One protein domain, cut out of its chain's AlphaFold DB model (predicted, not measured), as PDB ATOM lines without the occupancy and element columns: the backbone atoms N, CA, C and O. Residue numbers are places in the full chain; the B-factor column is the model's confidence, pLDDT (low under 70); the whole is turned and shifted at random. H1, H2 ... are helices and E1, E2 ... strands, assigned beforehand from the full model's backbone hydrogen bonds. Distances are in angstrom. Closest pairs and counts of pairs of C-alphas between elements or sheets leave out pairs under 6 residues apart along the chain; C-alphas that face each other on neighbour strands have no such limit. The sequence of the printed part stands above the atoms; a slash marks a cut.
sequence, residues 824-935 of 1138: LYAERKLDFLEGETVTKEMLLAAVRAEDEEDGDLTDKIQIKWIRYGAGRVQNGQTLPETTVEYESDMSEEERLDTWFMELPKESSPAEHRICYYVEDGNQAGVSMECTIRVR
ATOM      1  N   LEU A 824     -11.163 -37.575 -18.038       79.75
ATOM      2  CA  LEU A 824     -10.606 -38.694 -17.270       79.75
ATOM      3  C   LEU A 824     -11.579 -39.882 -17.262       79.75
ATOM      4  O   LEU A 824     -12.775 -39.713 -17.019       79.75
ATOM      5  N   TYR A 825     -11.053 -41.091 -17.459       79.75
ATOM      6  CA  TYR A 825     -11.809 -42.343 -17.408       79.75
ATOM      7  C   TYR A 825     -11.205 -43.301 -16.381       79.75
ATOM      8  O   TYR A 825     -10.001 -43.550 -16.393       79.75
ATOM      9  N   ALA A 826     -12.052 -43.906 -15.547       78.38
ATOM     10  CA  ALA A 826     -11.700 -45.082 -14.758       78.38
ATOM     11  C   ALA A 826     -12.100 -46.345 -15.536       78.38
ATOM     12  O   ALA A 826     -13.288 -46.609 -15.730       78.38
ATOM     13  N   GLU A 827     -11.119 -47.117 -16.003       74.94
ATOM     14  CA  GLU A 827     -11.351 -48.300 -16.841       74.94
ATOM     15  C   GLU A 827     -11.801 -49.522 -16.035       74.94
ATOM     16  O   GLU A 827     -12.575 -50.356 -16.513       74.94
ATOM     17  N   ARG A 828     -11.307 -49.648 -14.798       76.94
ATOM     18  CA  ARG A 828     -11.570 -50.790 -13.915       76.94
ATOM     19  C   ARG A 828     -11.518 -50.393 -12.444       76.94
ATOM     20  O   ARG A 828     -11.019 -49.336 -12.081       76.94
ATOM     21  N   LYS A 829     -12.051 -51.264 -11.586       78.62
ATOM     22  CA  LYS A 829     -11.966 -51.117 -10.126       78.62
ATOM     23  C   LYS A 829     -10.617 -51.622  -9.619       78.62
ATOM     24  O   LYS A 829     -10.113 -52.621 -10.129       78.62
ATOM     25  N   LEU A 830     -10.089 -50.953  -8.599       86.25
ATOM     26  CA  LEU A 830      -8.889 -51.359  -7.875       86.25
ATOM     27  C   LEU A 830      -9.300 -52.158  -6.634       86.25
ATOM     28  O   LEU A 830      -9.671 -51.579  -5.616       86.25
ATOM     29  N   ASP A 831      -9.249 -53.484  -6.737       88.19
ATOM     30  CA  ASP A 831      -9.481 -54.409  -5.626       88.19
ATOM     31  C   ASP A 831      -8.174 -55.164  -5.313       88.19
ATOM     32  O   ASP A 831      -7.620 -55.810  -6.203       88.19
ATOM     33  N   PHE A 832      -7.731 -55.142  -4.055       89.88
ATOM     34  CA  PHE A 832      -6.521 -55.808  -3.550       89.88
ATOM     35  C   PHE A 832      -6.824 -56.659  -2.309       89.88
ATOM     36  O   PHE A 832      -7.895 -56.531  -1.703       89.88
ATOM     37  N   LEU A 833      -5.885 -57.520  -1.914       87.19
ATOM     38  CA  LEU A 833      -5.939 -58.261  -0.648       87.19
ATOM     39  C   LEU A 833      -5.143 -57.569   0.469       87.19
ATOM     40  O   LEU A 833      -4.156 -56.875   0.234       87.19
ATOM     41  N   GLU A 834      -5.568 -57.796   1.706       88.75
ATOM     42  CA  GLU A 834      -4.788 -57.539   2.915       88.75
ATOM     43  C   GLU A 834      -3.419 -58.237   2.815       88.75
ATOM     44  O   GLU A 834      -3.356 -59.440   2.573       88.75
ATOM     45  N   GLY A 835      -2.321 -57.497   3.000       82.44
ATOM     46  CA  GLY A 835      -0.960 -58.034   2.859       82.44
ATOM     47  C   GLY A 835      -0.402 -58.033   1.436       82.44
ATOM     48  O   GLY A 835       0.785 -58.303   1.255       82.44
ATOM     49  N   GLU A 836      -1.202 -57.683   0.427       87.06
ATOM     50  CA  GLU A 836      -0.717 -57.526  -0.943       87.06
ATOM     51  C   GLU A 836       0.162 -56.271  -1.076       87.06
ATOM     52  O   GLU A 836      -0.189 -55.190  -0.596       87.06
ATOM     53  N   THR A 837       1.312 -56.410  -1.746       86.62
ATOM     54  CA  THR A 837       2.193 -55.279  -2.073       86.62
ATOM     55  C   THR A 837       1.653 -54.551  -3.301       86.62
ATOM     56  O   THR A 837       1.720 -55.076  -4.409       86.62
ATOM     57  N   VAL A 838       1.152 -53.330  -3.115       89.19
ATOM     58  CA  VAL A 838       0.524 -52.526  -4.177       89.19
ATOM     59  C   VAL A 838       1.406 -51.327  -4.532       89.19
ATOM     60  O   VAL A 838       1.704 -50.498  -3.671       89.19
ATOM     61  N   THR A 839       1.825 -51.230  -5.797       90.06
ATOM     62  CA  THR A 839       2.706 -50.166  -6.315       90.06
ATOM     63  C   THR A 839       1.926 -49.017  -6.962       90.06
ATOM     64  O   THR A 839       0.759 -49.168  -7.325       90.06
ATOM     65  N   LYS A 840       2.591 -47.877  -7.180       89.50
ATOM     66  CA  LYS A 840       2.045 -46.751  -7.952       89.50
ATOM     67  C   LYS A 840       1.624 -47.146  -9.375       89.50
ATOM     68  O   LYS A 840       0.530 -46.789  -9.801       89.50
ATOM     69  N   GLU A 841       2.425 -47.955 -10.071       87.56
ATOM     70  CA  GLU A 841       2.082 -48.525 -11.386       87.56
ATOM     71  C   GLU A 841       0.736 -49.275 -11.354       87.56
ATOM     72  O   GLU A 841      -0.124 -49.058 -12.206       87.56
ATOM     73  N   MET A 842       0.500 -50.099 -10.323       87.62
ATOM     74  CA  MET A 842      -0.764 -50.830 -10.152       87.62
ATOM     75  C   MET A 842      -1.960 -49.897  -9.906       87.62
ATOM     76  O   MET A 842      -3.076 -50.228 -10.307       87.62
ATOM     77  N   LEU A 843      -1.736 -48.742  -9.268       89.25
ATOM     78  CA  LEU A 843      -2.755 -47.712  -9.046       89.25
ATOM     79  C   LEU A 843      -3.037 -46.888 -10.311       89.25
ATOM     80  O   LEU A 843      -4.187 -46.518 -10.538       89.25
ATOM     81  N   LEU A 844      -2.034 -46.609 -11.149       88.19
ATOM     82  CA  LEU A 844      -2.216 -45.876 -12.410       88.19
ATOM     83  C   LEU A 844      -2.823 -46.749 -13.520       88.19
ATOM     84  O   LEU A 844      -3.635 -46.259 -14.300       88.19
ATOM     85  N   ALA A 845      -2.550 -48.058 -13.538       84.31
ATOM     86  CA  ALA A 845      -3.048 -49.006 -14.544       84.31
ATOM     87  C   ALA A 845      -4.578 -49.269 -14.521       84.31
ATOM     88  O   ALA A 845      -5.042 -50.308 -15.003       84.31
ATOM     89  N   ALA A 846      -5.380 -48.388 -13.922       79.06
ATOM     90  CA  ALA A 846      -6.842 -48.430 -13.914       79.06
ATOM     91  C   ALA A 846      -7.495 -47.137 -14.436       79.06
ATOM     92  O   ALA A 846      -8.726 -47.064 -14.474       79.06
ATOM     93  N   VAL A 847      -6.701 -46.141 -14.842       86.88
ATOM     94  CA  VAL A 847      -7.181 -44.850 -15.340       86.88
ATOM     95  C   VAL A 847      -6.500 -44.451 -16.643       86.88
ATOM     96  O   VAL A 847      -5.354 -44.809 -16.891       86.88
ATOM     97  N   ARG A 848      -7.220 -43.682 -17.461       86.94
ATOM     98  CA  ARG A 848      -6.712 -43.060 -18.688       86.94
ATOM     99  C   ARG A 848      -7.285 -41.655 -18.863       86.94
ATOM    100  O   ARG A 848      -8.335 -41.343 -18.294       86.94
ATOM    101  N   ALA A 849      -6.624 -40.823 -19.658       83.38
ATOM    102  CA  ALA A 849      -7.057 -39.461 -19.960       83.38
ATOM    103  C   ALA A 849      -7.037 -39.239 -21.472       83.38
ATOM    104  O   ALA A 849      -6.074 -39.624 -22.125       83.38
ATOM    105  N   GLU A 850      -8.070 -38.609 -22.029       76.06
ATOM    106  CA  GLU A 850      -8.093 -38.218 -23.443       76.06
ATOM    107  C   GLU A 850      -8.603 -36.785 -23.608       76.06
ATOM    108  O   GLU A 850      -9.503 -36.350 -22.885       76.06
ATOM    109  N   ASP A 851      -8.069 -36.093 -24.606       72.62
ATOM    110  CA  ASP A 851      -8.571 -34.825 -25.124       72.62
ATOM    111  C   ASP A 851      -8.988 -34.952 -26.604       72.62
ATOM    112  O   ASP A 851      -8.454 -35.786 -27.340       72.62
ATOM    113  N   GLU A 852      -9.959 -34.145 -27.049       61.16
ATOM    114  CA  GLU A 852     -10.476 -34.203 -28.429       61.16
ATOM    115  C   GLU A 852      -9.539 -33.513 -29.452       61.16
ATOM    116  O   GLU A 852      -9.632 -33.802 -30.647       61.16
ATOM    117  N   GLU A 853      -8.617 -32.649 -29.003       57.78
ATOM    118  CA  GLU A 853      -7.606 -31.969 -29.827       57.78
ATOM    119  C   GLU A 853      -6.208 -32.612 -29.674       57.78
ATOM    120  O   GLU A 853      -5.562 -32.904 -30.684       57.78
ATOM    121  N   ASP A 854      -5.784 -32.918 -28.441       61.16
ATOM    122  CA  ASP A 854      -4.438 -33.436 -28.117       61.16
ATOM    123  C   ASP A 854      -4.320 -34.980 -28.059       61.16
ATOM    124  O   ASP A 854      -3.211 -35.522 -28.106       61.16
ATOM    125  N   GLY A 855      -5.433 -35.720 -28.000       72.88
ATOM    126  CA  GLY A 855      -5.437 -37.190 -27.990       72.88
ATOM    127  C   GLY A 855      -5.169 -37.813 -26.613       72.88
ATOM    128  O   GLY A 855      -5.762 -37.406 -25.620       72.88
ATOM    129  N   ASP A 856      -4.338 -38.859 -26.549       78.94
ATOM    130  CA  ASP A 856      -4.076 -39.611 -25.309       78.94
ATOM    131  C   ASP A 856      -3.151 -38.829 -24.356       78.94
ATOM    132  O   ASP A 856      -2.025 -38.464 -24.700       78.94
ATOM    133  N   LEU A 857      -3.641 -38.584 -23.141       82.31
ATOM    134  CA  LEU A 857      -2.975 -37.846 -22.067       82.31
ATOM    135  C   LEU A 857      -2.648 -38.740 -20.855       82.31
ATOM    136  O   LEU A 857      -2.275 -38.226 -19.800       82.31
ATOM    137  N   THR A 858      -2.790 -40.063 -20.974       85.62
ATOM    138  CA  THR A 858      -2.704 -41.019 -19.854       85.62
ATOM    139  C   THR A 858      -1.378 -40.954 -19.090       85.62
ATOM    140  O   THR A 858      -1.387 -40.927 -17.860       85.62
ATOM    141  N   ASP A 859      -0.249 -40.802 -19.788       82.81
ATOM    142  CA  ASP A 859       1.085 -40.678 -19.174       82.81
ATOM    143  C   ASP A 859       1.280 -39.378 -18.357       82.81
ATOM    144  O   ASP A 859       2.291 -39.220 -17.670       82.81
ATOM    145  N   LYS A 860       0.337 -38.424 -18.423       85.12
ATOM    146  CA  LYS A 860       0.357 -37.169 -17.649       85.12
ATOM    147  C   LYS A 860      -0.468 -37.239 -16.353       85.12
ATOM    148  O   LYS A 860      -0.540 -36.236 -15.640       85.12
ATOM    149  N   ILE A 861      -1.115 -38.369 -16.048       89.69
ATOM    150  CA  ILE A 861      -1.958 -38.513 -14.852       89.69
ATOM    151  C   ILE A 861      -1.096 -38.543 -13.581       89.69
ATOM    152  O   ILE A 861      -0.189 -39.357 -13.447       89.69
ATOM    153  N   GLN A 862      -1.440 -37.689 -12.617       90.00
ATOM    154  CA  GLN A 862      -0.798 -37.582 -11.303       90.00
ATOM    155  C   GLN A 862      -1.737 -38.078 -10.199       90.00
ATOM    156  O   GLN A 862      -2.938 -37.800 -10.236       90.00
ATOM    157  N   ILE A 863      -1.197 -38.743  -9.178       91.12
ATOM    158  CA  ILE A 863      -1.910 -39.085  -7.941       91.12
ATOM    159  C   ILE A 863      -1.658 -37.969  -6.925       91.12
ATOM    160  O   ILE A 863      -0.538 -37.786  -6.455       91.12
ATOM    161  N   LYS A 864      -2.699 -37.212  -6.562       91.50
ATOM    162  CA  LYS A 864      -2.578 -36.062  -5.642       91.50
ATOM    163  C   LYS A 864      -2.723 -36.420  -4.172       91.50
ATOM    164  O   LYS A 864      -2.131 -35.760  -3.326       91.50
ATOM    165  N   TRP A 865      -3.513 -37.441  -3.857       92.38
ATOM    166  CA  TRP A 865      -3.667 -37.935  -2.491       92.38
ATOM    167  C   TRP A 865      -4.299 -39.325  -2.457       92.38
ATOM    168  O   TRP A 865      -5.048 -39.708  -3.362       92.38
ATOM    169  N   ILE A 866      -4.032 -40.048  -1.368       91.94
ATOM    170  CA  ILE A 866      -4.709 -41.293  -0.989       91.94
ATOM    171  C   ILE A 866      -5.336 -41.106   0.394       91.94
ATOM    172  O   ILE A 866      -4.683 -40.687   1.347       91.94
ATOM    173  N   ARG A 867      -6.621 -41.440   0.510       92.81
ATOM    174  CA  ARG A 867      -7.405 -41.392   1.743       92.81
ATOM    175  C   ARG A 867      -7.769 -42.802   2.183       92.81
ATOM    176  O   ARG A 867      -8.603 -43.456   1.556       92.81
ATOM    177  N   TYR A 868      -7.157 -43.250   3.267       90.81
ATOM    178  CA  TYR A 868      -7.440 -44.524   3.915       90.81
ATOM    179  C   TYR A 868      -8.694 -44.371   4.775       90.81
ATOM    180  O   TYR A 868      -8.717 -43.551   5.692       90.81
ATOM    181  N   GLY A 869      -9.741 -45.140   4.469       85.06
ATOM    182  CA  GLY A 869     -11.001 -45.115   5.216       85.06
ATOM    183  C   GLY A 869     -10.839 -45.503   6.692       85.06
ATOM    184  O   GLY A 869      -9.816 -46.041   7.108       85.06
ATOM    185  N   ALA A 870     -11.867 -45.254   7.502       81.56
ATOM    186  CA  ALA A 870     -11.892 -45.730   8.886       81.56
ATOM    187  C   ALA A 870     -12.060 -47.263   8.945       81.56
ATOM    188  O   ALA A 870     -12.789 -47.831   8.131       81.56
ATOM    189  N   GLY A 871     -11.441 -47.927   9.928       81.19
ATOM    190  CA  GLY A 871     -11.629 -49.370  10.162       81.19
ATOM    191  C   GLY A 871     -10.379 -50.145  10.589       81.19
ATOM    192  O   GLY A 871     -10.509 -51.185  11.230       81.19
ATOM    193  N   ARG A 872      -9.179 -49.626  10.298       88.75
ATOM    194  CA  ARG A 872      -7.895 -50.219  10.711       88.75
ATOM    195  C   ARG A 872      -7.836 -50.390  12.225       88.75
ATOM    196  O   ARG A 872      -8.091 -49.428  12.947       88.75
ATOM    197  N   VAL A 873      -7.472 -51.570  12.716       83.25
ATOM    198  CA  VAL A 873      -7.307 -51.845  14.149       83.25
ATOM    199  C   VAL A 873      -5.834 -52.040  14.470       83.25
ATOM    200  O   VAL A 873      -5.224 -53.025  14.073       83.25
ATOM    201  N   GLN A 874      -5.284 -51.121  15.263       79.94
ATOM    202  CA  GLN A 874      -3.910 -51.182  15.751       79.94
ATOM    203  C   GLN A 874      -3.924 -51.084  17.281       79.94
ATOM    204  O   GLN A 874      -4.645 -50.269  17.857       79.94
ATOM    205  N   ASN A 875      -3.177 -51.959  17.965       74.94
ATOM    206  CA  ASN A 875      -3.173 -52.074  19.434       74.94
ATOM    207  C   ASN A 875      -4.578 -52.214  20.075       74.94
ATOM    208  O   ASN A 875      -4.809 -51.766  21.199       74.94
ATOM    209  N   GLY A 876      -5.530 -52.830  19.362       67.06
ATOM    210  CA  GLY A 876      -6.905 -53.041  19.834       67.06
ATOM    211  C   GLY A 876      -7.824 -51.814  19.763       67.06
ATOM    212  O   GLY A 876      -8.913 -51.852  20.330       67.06
ATOM    213  N   GLN A 877      -7.417 -50.736  19.083       77.00
ATOM    214  CA  GLN A 877      -8.253 -49.559  18.827       77.00
ATOM    215  C   GLN A 877      -8.488 -49.371  17.326       77.00
ATOM    216  O   GLN A 877      -7.551 -49.461  16.534       77.00
ATOM    217  N   THR A 878      -9.732 -49.078  16.940       81.69
ATOM    218  CA  THR A 878     -10.087 -48.711  15.562       81.69
ATOM    219  C   THR A 878      -9.663 -47.271  15.276       81.69
ATOM    220  O   THR A 878     -10.073 -46.347  15.981       81.69
ATOM    221  N   LEU A 879      -8.859 -47.078  14.236       82.44
ATOM    222  CA  LEU A 879      -8.359 -45.779  13.801       82.44
ATOM    223  C   LEU A 879      -9.373 -45.059  12.884       82.44
ATOM    224  O   LEU A 879     -10.098 -45.715  12.122       82.44
ATOM    225  N   PRO A 880      -9.445 -43.714  12.951       83.94
ATOM    226  CA  PRO A 880     -10.262 -42.907  12.049       83.94
ATOM    227  C   PRO A 880      -9.661 -42.847  10.635       83.94
ATOM    228  O   PRO A 880      -8.525 -43.256  10.409       83.94
ATOM    229  N   GLU A 881     -10.428 -42.289   9.698       87.31
ATOM    230  CA  GLU A 881      -9.980 -41.994   8.331       87.31
ATOM    231  C   GLU A 881      -8.749 -41.065   8.328       87.31
ATOM    232  O   GLU A 881      -8.703 -40.076   9.065       87.31
ATOM    233  N   THR A 882      -7.762 -41.363   7.479       87.19
ATOM    234  CA  THR A 882      -6.544 -40.555   7.295       87.19
ATOM    235  C   THR A 882      -6.315 -40.256   5.815       87.19
ATOM    236  O   THR A 882      -6.672 -41.045   4.946       87.19
ATOM    237  N   THR A 883      -5.732 -39.096   5.499       90.56
ATOM    238  CA  THR A 883      -5.345 -38.728   4.125       90.56
ATOM    239  C   THR A 883      -3.845 -38.465   4.069       90.56
ATOM    240  O   THR A 883      -3.307 -37.779   4.937       90.56
ATOM    241  N   VAL A 884      -3.189 -39.022   3.054       89.00
ATOM    242  CA  VAL A 884      -1.812 -38.731   2.648       89.00
ATOM    243  C   VAL A 884      -1.898 -37.889   1.381       89.00
ATOM    244  O   VAL A 884      -2.473 -38.339   0.391       89.00
ATOM    245  N   GLU A 885      -1.379 -36.665   1.429       89.44
ATOM    246  CA  GLU A 885      -1.365 -35.722   0.305       89.44
ATOM    247  C   GLU A 885       0.051 -35.597  -0.268       89.44
ATOM    248  O   GLU A 885       1.031 -35.579   0.479       89.44
ATOM    249  N   TYR A 886       0.146 -35.497  -1.594       87.19
ATOM    250  CA  TYR A 886       1.395 -35.401  -2.343       87.19
ATOM    251  C   TYR A 886       1.532 -33.999  -2.948       87.19
ATOM    252  O   TYR A 886       0.618 -33.524  -3.621       87.19
ATOM    253  N   GLU A 887       2.677 -33.330  -2.747       77.88
ATOM    254  CA  GLU A 887       2.894 -31.957  -3.254       77.88
ATOM    255  C   GLU A 887       2.803 -31.869  -4.789       77.88
ATOM    256  O   GLU A 887       2.370 -30.851  -5.335       77.88
ATOM    257  N   SER A 888       3.188 -32.937  -5.494       80.00
ATOM    258  CA  SER A 888       3.158 -33.030  -6.956       80.00
ATOM    259  C   SER A 888       2.514 -34.329  -7.440       80.00
ATOM    260  O   SER A 888       1.503 -34.268  -8.139       80.00
ATOM    261  N   ASP A 889       3.071 -35.478  -7.066       90.06
ATOM    262  CA  ASP A 889       2.628 -36.826  -7.433       90.06
ATOM    263  C   ASP A 889       3.165 -37.844  -6.404       90.06
ATOM    264  O   ASP A 889       4.134 -37.553  -5.698       90.06
ATOM    265  N   MET A 890       2.554 -39.026  -6.326       88.75
ATOM    266  CA  MET A 890       3.025 -40.157  -5.511       88.75
ATOM    267  C   MET A 890       4.410 -40.641  -5.993       88.75
ATOM    268  O   MET A 890       4.697 -40.605  -7.194       88.75
ATOM    269  N   SER A 891       5.276 -41.126  -5.098       87.25
ATOM    270  CA  SER A 891       6.605 -41.646  -5.475       87.25
ATOM    271  C   SER A 891       6.559 -43.107  -5.963       87.25
ATOM    272  O   SER A 891       5.632 -43.858  -5.657       87.25
ATOM    273  N   GLU A 892       7.572 -43.542  -6.725       86.06
ATOM    274  CA  GLU A 892       7.678 -44.936  -7.202       86.06
ATOM    275  C   GLU A 892       8.095 -45.924  -6.096       86.06
ATOM    276  O   GLU A 892       7.930 -47.142  -6.226       86.06
ATOM    277  N   GLU A 893       8.633 -45.425  -4.983       83.56
ATOM    278  CA  GLU A 893       8.988 -46.198  -3.791       83.56
ATOM    279  C   GLU A 893       7.788 -46.429  -2.861       83.56
ATOM    280  O   GLU A 893       7.758 -47.425  -2.135       83.56
ATOM    281  N   GLU A 894       6.784 -45.550  -2.894       86.81
ATOM    282  CA  GLU A 894       5.611 -45.630  -2.024       86.81
ATOM    283  C   GLU A 894       4.682 -46.796  -2.384       86.81
ATOM    284  O   GLU A 894       4.542 -47.210  -3.539       86.81
ATOM    285  N   ARG A 895       4.026 -47.357  -1.367       88.62
ATOM    286  CA  ARG A 895       3.089 -48.480  -1.497       88.62
ATOM    287  C   ARG A 895       1.783 -48.126  -0.803       88.62
ATOM    288  O   ARG A 895       1.800 -47.426   0.209       88.62
ATOM    289  N   LEU A 896       0.665 -48.628  -1.323       90.69
ATOM    290  CA  LEU A 896      -0.604 -48.552  -0.599       90.69
ATOM    291  C   LEU A 896      -0.514 -49.455   0.638       90.69
ATOM    292  O   LEU A 896      -0.232 -50.647   0.511       90.69
ATOM    293  N   ASP A 897      -0.780 -48.902   1.818       88.94
ATOM    294  CA  ASP A 897      -0.894 -49.692   3.044       88.94
ATOM    295  C   ASP A 897      -2.199 -50.508   3.019       88.94
ATOM    296  O   ASP A 897      -3.293 -49.949   3.108       88.94
ATOM    297  N   THR A 898      -2.081 -51.832   2.876       89.38
ATOM    298  CA  THR A 898      -3.202 -52.789   2.831       89.38
ATOM    299  C   THR A 898      -3.586 -53.353   4.209       89.38
ATOM    300  O   THR A 898      -4.336 -54.325   4.283       89.38
ATOM    301  N   TRP A 899      -3.099 -52.753   5.303       89.88
ATOM    302  CA  TRP A 899      -3.462 -53.072   6.695       89.88
ATOM    303  C   TRP A 899      -3.240 -54.547   7.085       89.88
ATOM    304  O   TRP A 899      -4.091 -55.166   7.726       89.88
ATOM    305  N   PHE A 900      -2.099 -55.129   6.706       86.69
ATOM    306  CA  PHE A 900      -1.769 -56.527   7.013       86.69
ATOM    307  C   PHE A 900      -1.836 -56.843   8.515       86.69
ATOM    308  O   PHE A 900      -1.132 -56.218   9.305       86.69
ATOM    309  N   MET A 901      -2.665 -57.824   8.897       80.38
ATOM    310  CA  MET A 901      -2.983 -58.210  10.283       80.38
ATOM    311  C   MET A 901      -3.677 -57.113  11.118       80.38
ATOM    312  O   MET A 901      -3.915 -57.300  12.312       80.38
ATOM    313  N   GLU A 902      -4.049 -55.993  10.493       86.19
ATOM    314  CA  GLU A 902      -4.704 -54.830  11.103       86.19
ATOM    315  C   GLU A 902      -6.082 -54.531  10.477       86.19
ATOM    316  O   GLU A 902      -6.763 -53.594  10.902       86.19
ATOM    317  N   LEU A 903      -6.529 -55.319   9.490       87.06
ATOM    318  CA  LEU A 903      -7.877 -55.265   8.921       87.06
ATOM    319  C   LEU A 903      -8.806 -56.261   9.646       87.06
ATOM    320  O   LEU A 903      -8.608 -57.470   9.533       87.06
ATOM    321  N   PRO A 904      -9.864 -55.813  10.347       83.44
ATOM    322  CA  PRO A 904     -10.878 -56.724  10.870       83.44
ATOM    323  C   PRO A 904     -11.692 -57.361   9.739       83.44
ATOM    324  O   PRO A 904     -12.064 -56.685   8.774       83.44
ATOM    325  N   LYS A 905     -12.047 -58.641   9.875       81.25
ATOM    326  CA  LYS A 905     -12.807 -59.396   8.860       81.25
ATOM    327  C   LYS A 905     -14.172 -58.765   8.559       81.25
ATOM    328  O   LYS A 905     -14.606 -58.737   7.410       81.25
ATOM    329  N   GLU A 906     -14.819 -58.200   9.573       79.12
ATOM    330  CA  GLU A 906     -16.065 -57.432   9.487       79.12
ATOM    331  C   GLU A 906     -15.928 -56.073   8.778       79.12
ATOM    332  O   GLU A 906     -16.933 -55.509   8.351       79.12
ATOM    333  N   SER A 907     -14.703 -55.559   8.625       80.88
ATOM    334  CA  SER A 907     -14.397 -54.321   7.889       80.88
ATOM    335  C   SER A 907     -13.995 -54.581   6.430       80.88
ATOM    336  O   SER A 907     -13.535 -53.671   5.751       80.88
ATOM    337  N   SER A 908     -14.151 -55.816   5.938       85.25
ATOM    338  CA  SER A 908     -13.813 -56.227   4.570       85.25
ATOM    339  C   SER A 908     -15.001 -56.069   3.601       85.25
ATOM    340  O   SER A 908     -16.075 -56.611   3.878       85.25
ATOM    341  N   PRO A 909     -14.839 -55.426   2.424       88.31
ATOM    342  CA  PRO A 909     -13.662 -54.682   1.984       88.31
ATOM    343  C   PRO A 909     -13.543 -53.321   2.681       88.31
ATOM    344  O   PRO A 909     -14.517 -52.571   2.743       88.31
ATOM    345  N   ALA A 910     -12.330 -52.955   3.092       85.50
ATOM    346  CA  ALA A 910     -12.032 -51.589   3.488       85.50
ATOM    347  C   ALA A 910     -11.976 -50.718   2.229       85.50
ATOM    348  O   ALA A 910     -11.241 -51.021   1.287       85.50
ATOM    349  N   GLU A 911     -12.769 -49.647   2.191       90.56
ATOM    350  CA  GLU A 911     -12.759 -48.699   1.078       90.56
ATOM    351  C   GLU A 911     -11.771 -47.561   1.363       90.56
ATOM    352  O   GLU A 911     -11.759 -46.961   2.438       90.56
ATOM    353  N   HIS A 912     -10.910 -47.274   0.395       92.06
ATOM    354  CA  HIS A 912      -9.998 -46.133   0.379       92.06
ATOM    355  C   HIS A 912     -10.313 -45.293  -0.863       92.06
ATOM    356  O   HIS A 912     -10.952 -45.776  -1.802       92.06
ATOM    357  N   ARG A 913      -9.880 -44.034  -0.898       90.88
ATOM    358  CA  ARG A 913     -10.040 -43.161  -2.069       90.88
ATOM    359  C   ARG A 913      -8.702 -42.674  -2.587       90.88
ATOM    360  O   ARG A 913      -7.797 -42.420  -1.803       90.88
ATOM    361  N   ILE A 914      -8.613 -42.499  -3.894       92.00
ATOM    362  CA  ILE A 914      -7.449 -41.957  -4.591       92.00
ATOM    363  C   ILE A 914      -7.906 -40.855  -5.543       92.00
ATOM    364  O   ILE A 914      -8.946 -40.995  -6.187       92.00
ATOM    365  N   CYS A 915      -7.156 -39.755  -5.611       90.75
ATOM    366  CA  CYS A 915      -7.444 -38.644  -6.516       90.75
ATOM    367  C   CYS A 915      -6.428 -38.590  -7.653       90.75
ATOM    368  O   CYS A 915      -5.254 -38.291  -7.425       90.75
ATOM    369  N   TYR A 916      -6.913 -38.811  -8.872       91.81
ATOM    370  CA  TYR A 916      -6.161 -38.622 -10.107       91.81
ATOM    371  C   TYR A 916      -6.376 -37.213 -10.661       91.81
ATOM    372  O   TYR A 916      -7.464 -36.646 -10.523       91.81
ATOM    373  N   TYR A 917      -5.353 -36.659 -11.303       88.62
ATOM    374  CA  TYR A 917      -5.356 -35.307 -11.855       88.62
ATOM    375  C   TYR A 917      -4.604 -35.244 -13.185       88.62
ATOM    376  O   TYR A 917      -3.564 -35.884 -13.322       88.62
ATOM    377  N   VAL A 918      -5.103 -34.458 -14.143       86.75
ATOM    378  CA  VAL A 918      -4.412 -34.178 -15.411       86.75
ATOM    379  C   VAL A 918      -4.640 -32.727 -15.845       86.75
ATOM    380  O   VAL A 918      -5.754 -32.206 -15.763       86.75
ATOM    381  N   GLU A 919      -3.576 -32.072 -16.310       79.31
ATOM    382  CA  GLU A 919      -3.601 -30.725 -16.889       79.31
ATOM    383  C   GLU A 919      -3.333 -30.776 -18.395       79.31
ATOM    384  O   GLU A 919      -2.404 -31.449 -18.850       79.31
ATOM    385  N   ASP A 920      -4.115 -30.002 -19.148       66.81
ATOM    386  CA  ASP A 920      -3.731 -29.520 -20.472       66.81
ATOM    387  C   ASP A 920      -3.219 -28.070 -20.354       66.81
ATOM    388  O   ASP A 920      -3.758 -27.262 -19.598       66.81
ATOM    389  N   GLY A 921      -2.166 -27.739 -21.103       60.72
ATOM    390  CA  GLY A 921      -1.340 -26.544 -20.920       60.72
ATOM    391  C   GLY A 921      -2.026 -25.200 -21.185       60.72
ATOM    392  O   GLY A 921      -1.406 -24.165 -20.939       60.72
ATOM    393  N   ASN A 922      -3.272 -25.192 -21.673       58.19
ATOM    394  CA  ASN A 922      -4.052 -23.979 -21.941       58.19
ATOM    395  C   ASN A 922      -5.402 -23.910 -21.195       58.19
ATOM    396  O   ASN A 922      -6.137 -22.935 -21.378       58.19
ATOM    397  N   GLN A 923      -5.747 -24.893 -20.354       58.62
ATOM    398  CA  GLN A 923      -7.024 -24.941 -19.625       58.62
ATOM    399  C   GLN A 923      -6.833 -25.310 -18.141       58.62
ATOM    400  O   GLN A 923      -5.751 -25.685 -17.705       58.62
ATOM    401  N   ALA A 924      -7.885 -25.168 -17.329       60.47
ATOM    402  CA  ALA A 924      -7.852 -25.629 -15.941       60.47
ATOM    403  C   ALA A 924      -7.946 -27.165 -15.896       60.47
ATOM    404  O   ALA A 924      -8.882 -27.731 -16.460       60.47
ATOM    405  N   GLY A 925      -6.994 -27.821 -15.225       71.44
ATOM    406  CA  GLY A 925      -6.912 -29.281 -15.153       71.44
ATOM    407  C   GLY A 925      -8.123 -29.951 -14.499       71.44
ATOM    408  O   GLY A 925      -8.817 -29.371 -13.659       71.44
ATOM    409  N   VAL A 926      -8.364 -31.206 -14.879       81.44
ATOM    410  CA  VAL A 926      -9.495 -32.019 -14.408       81.44
ATOM    411  C   VAL A 926      -9.036 -33.064 -13.389       81.44
ATOM    412  O   VAL A 926      -7.927 -33.590 -13.467       81.44
ATOM    413  N   SER A 927      -9.896 -33.368 -12.412       86.69
ATOM    414  CA  SER A 927      -9.641 -34.359 -11.355       86.69
ATOM    415  C   SER A 927     -10.729 -35.429 -11.300       86.69
ATOM    416  O   SER A 927     -11.882 -35.182 -11.658       86.69
ATOM    417  N   MET A 928     -10.362 -36.623 -10.832       87.50
ATOM    418  CA  MET A 928     -11.264 -37.759 -10.653       87.50
ATOM    419  C   MET A 928     -10.911 -38.524  -9.372       87.50
ATOM    420  O   MET A 928      -9.796 -39.024  -9.228       87.50
ATOM    421  N   GLU A 929     -11.877 -38.661  -8.460       88.88
ATOM    422  CA  GLU A 929     -11.769 -39.584  -7.323       88.88
ATOM    423  C   GLU A 929     -12.159 -41.009  -7.747       88.88
ATOM    424  O   GLU A 929     -13.190 -41.216  -8.390       88.88
ATOM    425  N   CYS A 930     -11.383 -42.008  -7.330       86.06
ATOM    426  CA  CYS A 930     -11.736 -43.424  -7.447       86.06
ATOM    427  C   CYS A 930     -11.660 -44.137  -6.097       86.06
ATOM    428  O   CYS A 930     -10.934 -43.722  -5.193       86.06
ATOM    429  N   THR A 931     -12.400 -45.238  -5.974       89.56
ATOM    430  CA  THR A 931     -12.387 -46.106  -4.792       89.56
ATOM    431  C   THR A 931     -11.432 -47.277  -5.001       89.56
ATOM    432  O   THR A 931     -11.560 -48.010  -5.983       89.56
ATOM    433  N   ILE A 932     -10.531 -47.484  -4.042       90.88
ATOM    434  CA  ILE A 932      -9.718 -48.695  -3.890       90.88
ATOM    435  C   ILE A 932     -10.359 -49.560  -2.802       90.88
ATOM    436  O   ILE A 932     -10.875 -49.028  -1.818       90.88
ATOM    437  N   ARG A 933     -10.348 -50.883  -2.957       90.75
ATOM    438  CA  ARG A 933     -10.920 -51.833  -1.993       90.75
ATOM    439  C   ARG A 933      -9.880 -52.838  -1.535       90.75
ATOM    440  O   ARG A 933      -9.352 -53.574  -2.362       90.75
ATOM    441  N   VAL A 934      -9.647 -52.927  -0.231       89.88
ATOM    442  CA  VAL A 934      -8.755 -53.929   0.369       89.88
ATOM    443  C   VAL A 934      -9.597 -54.987   1.079       89.88
ATOM    444  O   VAL A 934     -10.397 -54.665   1.957       89.88
ATOM    445  N   ARG A 935      -9.473 -56.251   0.672       89.56
ATOM    446  CA  ARG A 935     -10.239 -57.382   1.219       89.56
ATOM    447  C   ARG A 935      -9.409 -58.198   2.207       89.56
ATOM    448  O   ARG A 935      -8.269 -58.533   1.913       89.56
TER     449      ARG A 935
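Overview. This is residues 824 to 935 of the 1138 residues of an uncharacterized protein of Dorea sp. OM02-2LB (UniProt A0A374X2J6). A twisted sheet, E2 E7 E6 E4 E5, makes the body, and a small sheet of E1 and E3 is partly face to face with it, a small, uneven sandwich. Short helix H1 sits by the large sheet, and the loops at Glu 853 and Gly 876 draw the whole into a rod of 53 by 25 by 22 A. The printed part has 112 residues, in order E1 E2 H1 E3 E4 E5 E6 E7; the large sheet is mixed, the small one antiparallel. The class is mostly strand, with under half of the residues in named elements; the whole is compact, radius of gyration of the C-alphas 15.4 A.

Arrangement. E1, residues 824 to 826, is antiparallel to E3, residues 847 to 851, with N 825 and O 848 2.9 A apart. E2, residues 830 to 833, is parallel to E7, residues 926 to 935, with N 832 and O 933 at 2.8 A. H1, residues 840 to 844, is on the large sheet but over none of its strands; its one O i to N i+4 pair is within hydrogen-bond range. E4, residues 862 to 868, and E5, residues 882 to 885, form a hairpin with N 866 and O 884 at 2.9 A. E6, residues 910 to 918, is antiparallel to E4, with N 867 and O 913 at 2.8 A, and forms a hairpin with E7, with N 914 and O 930 at 2.9 A.

Along the chain. E1 begins at C-alpha 824 (-10.606, -38.694, -17.270). E4 measures 18.0 A, E6 26.8 A and E7 29.8 A, ending at C-alpha 935 (-10.239, -57.382, 1.219).

Size, cuts and confidence. The C-alphas of Glu 853 and Gly 876, the farthest apart, are 54.0 A apart. The printed part has no cut; the links E4 to E5 and E5 to E6 are long. Confidence is under 70 at residues 852 to 854, 876 and 920 to 924.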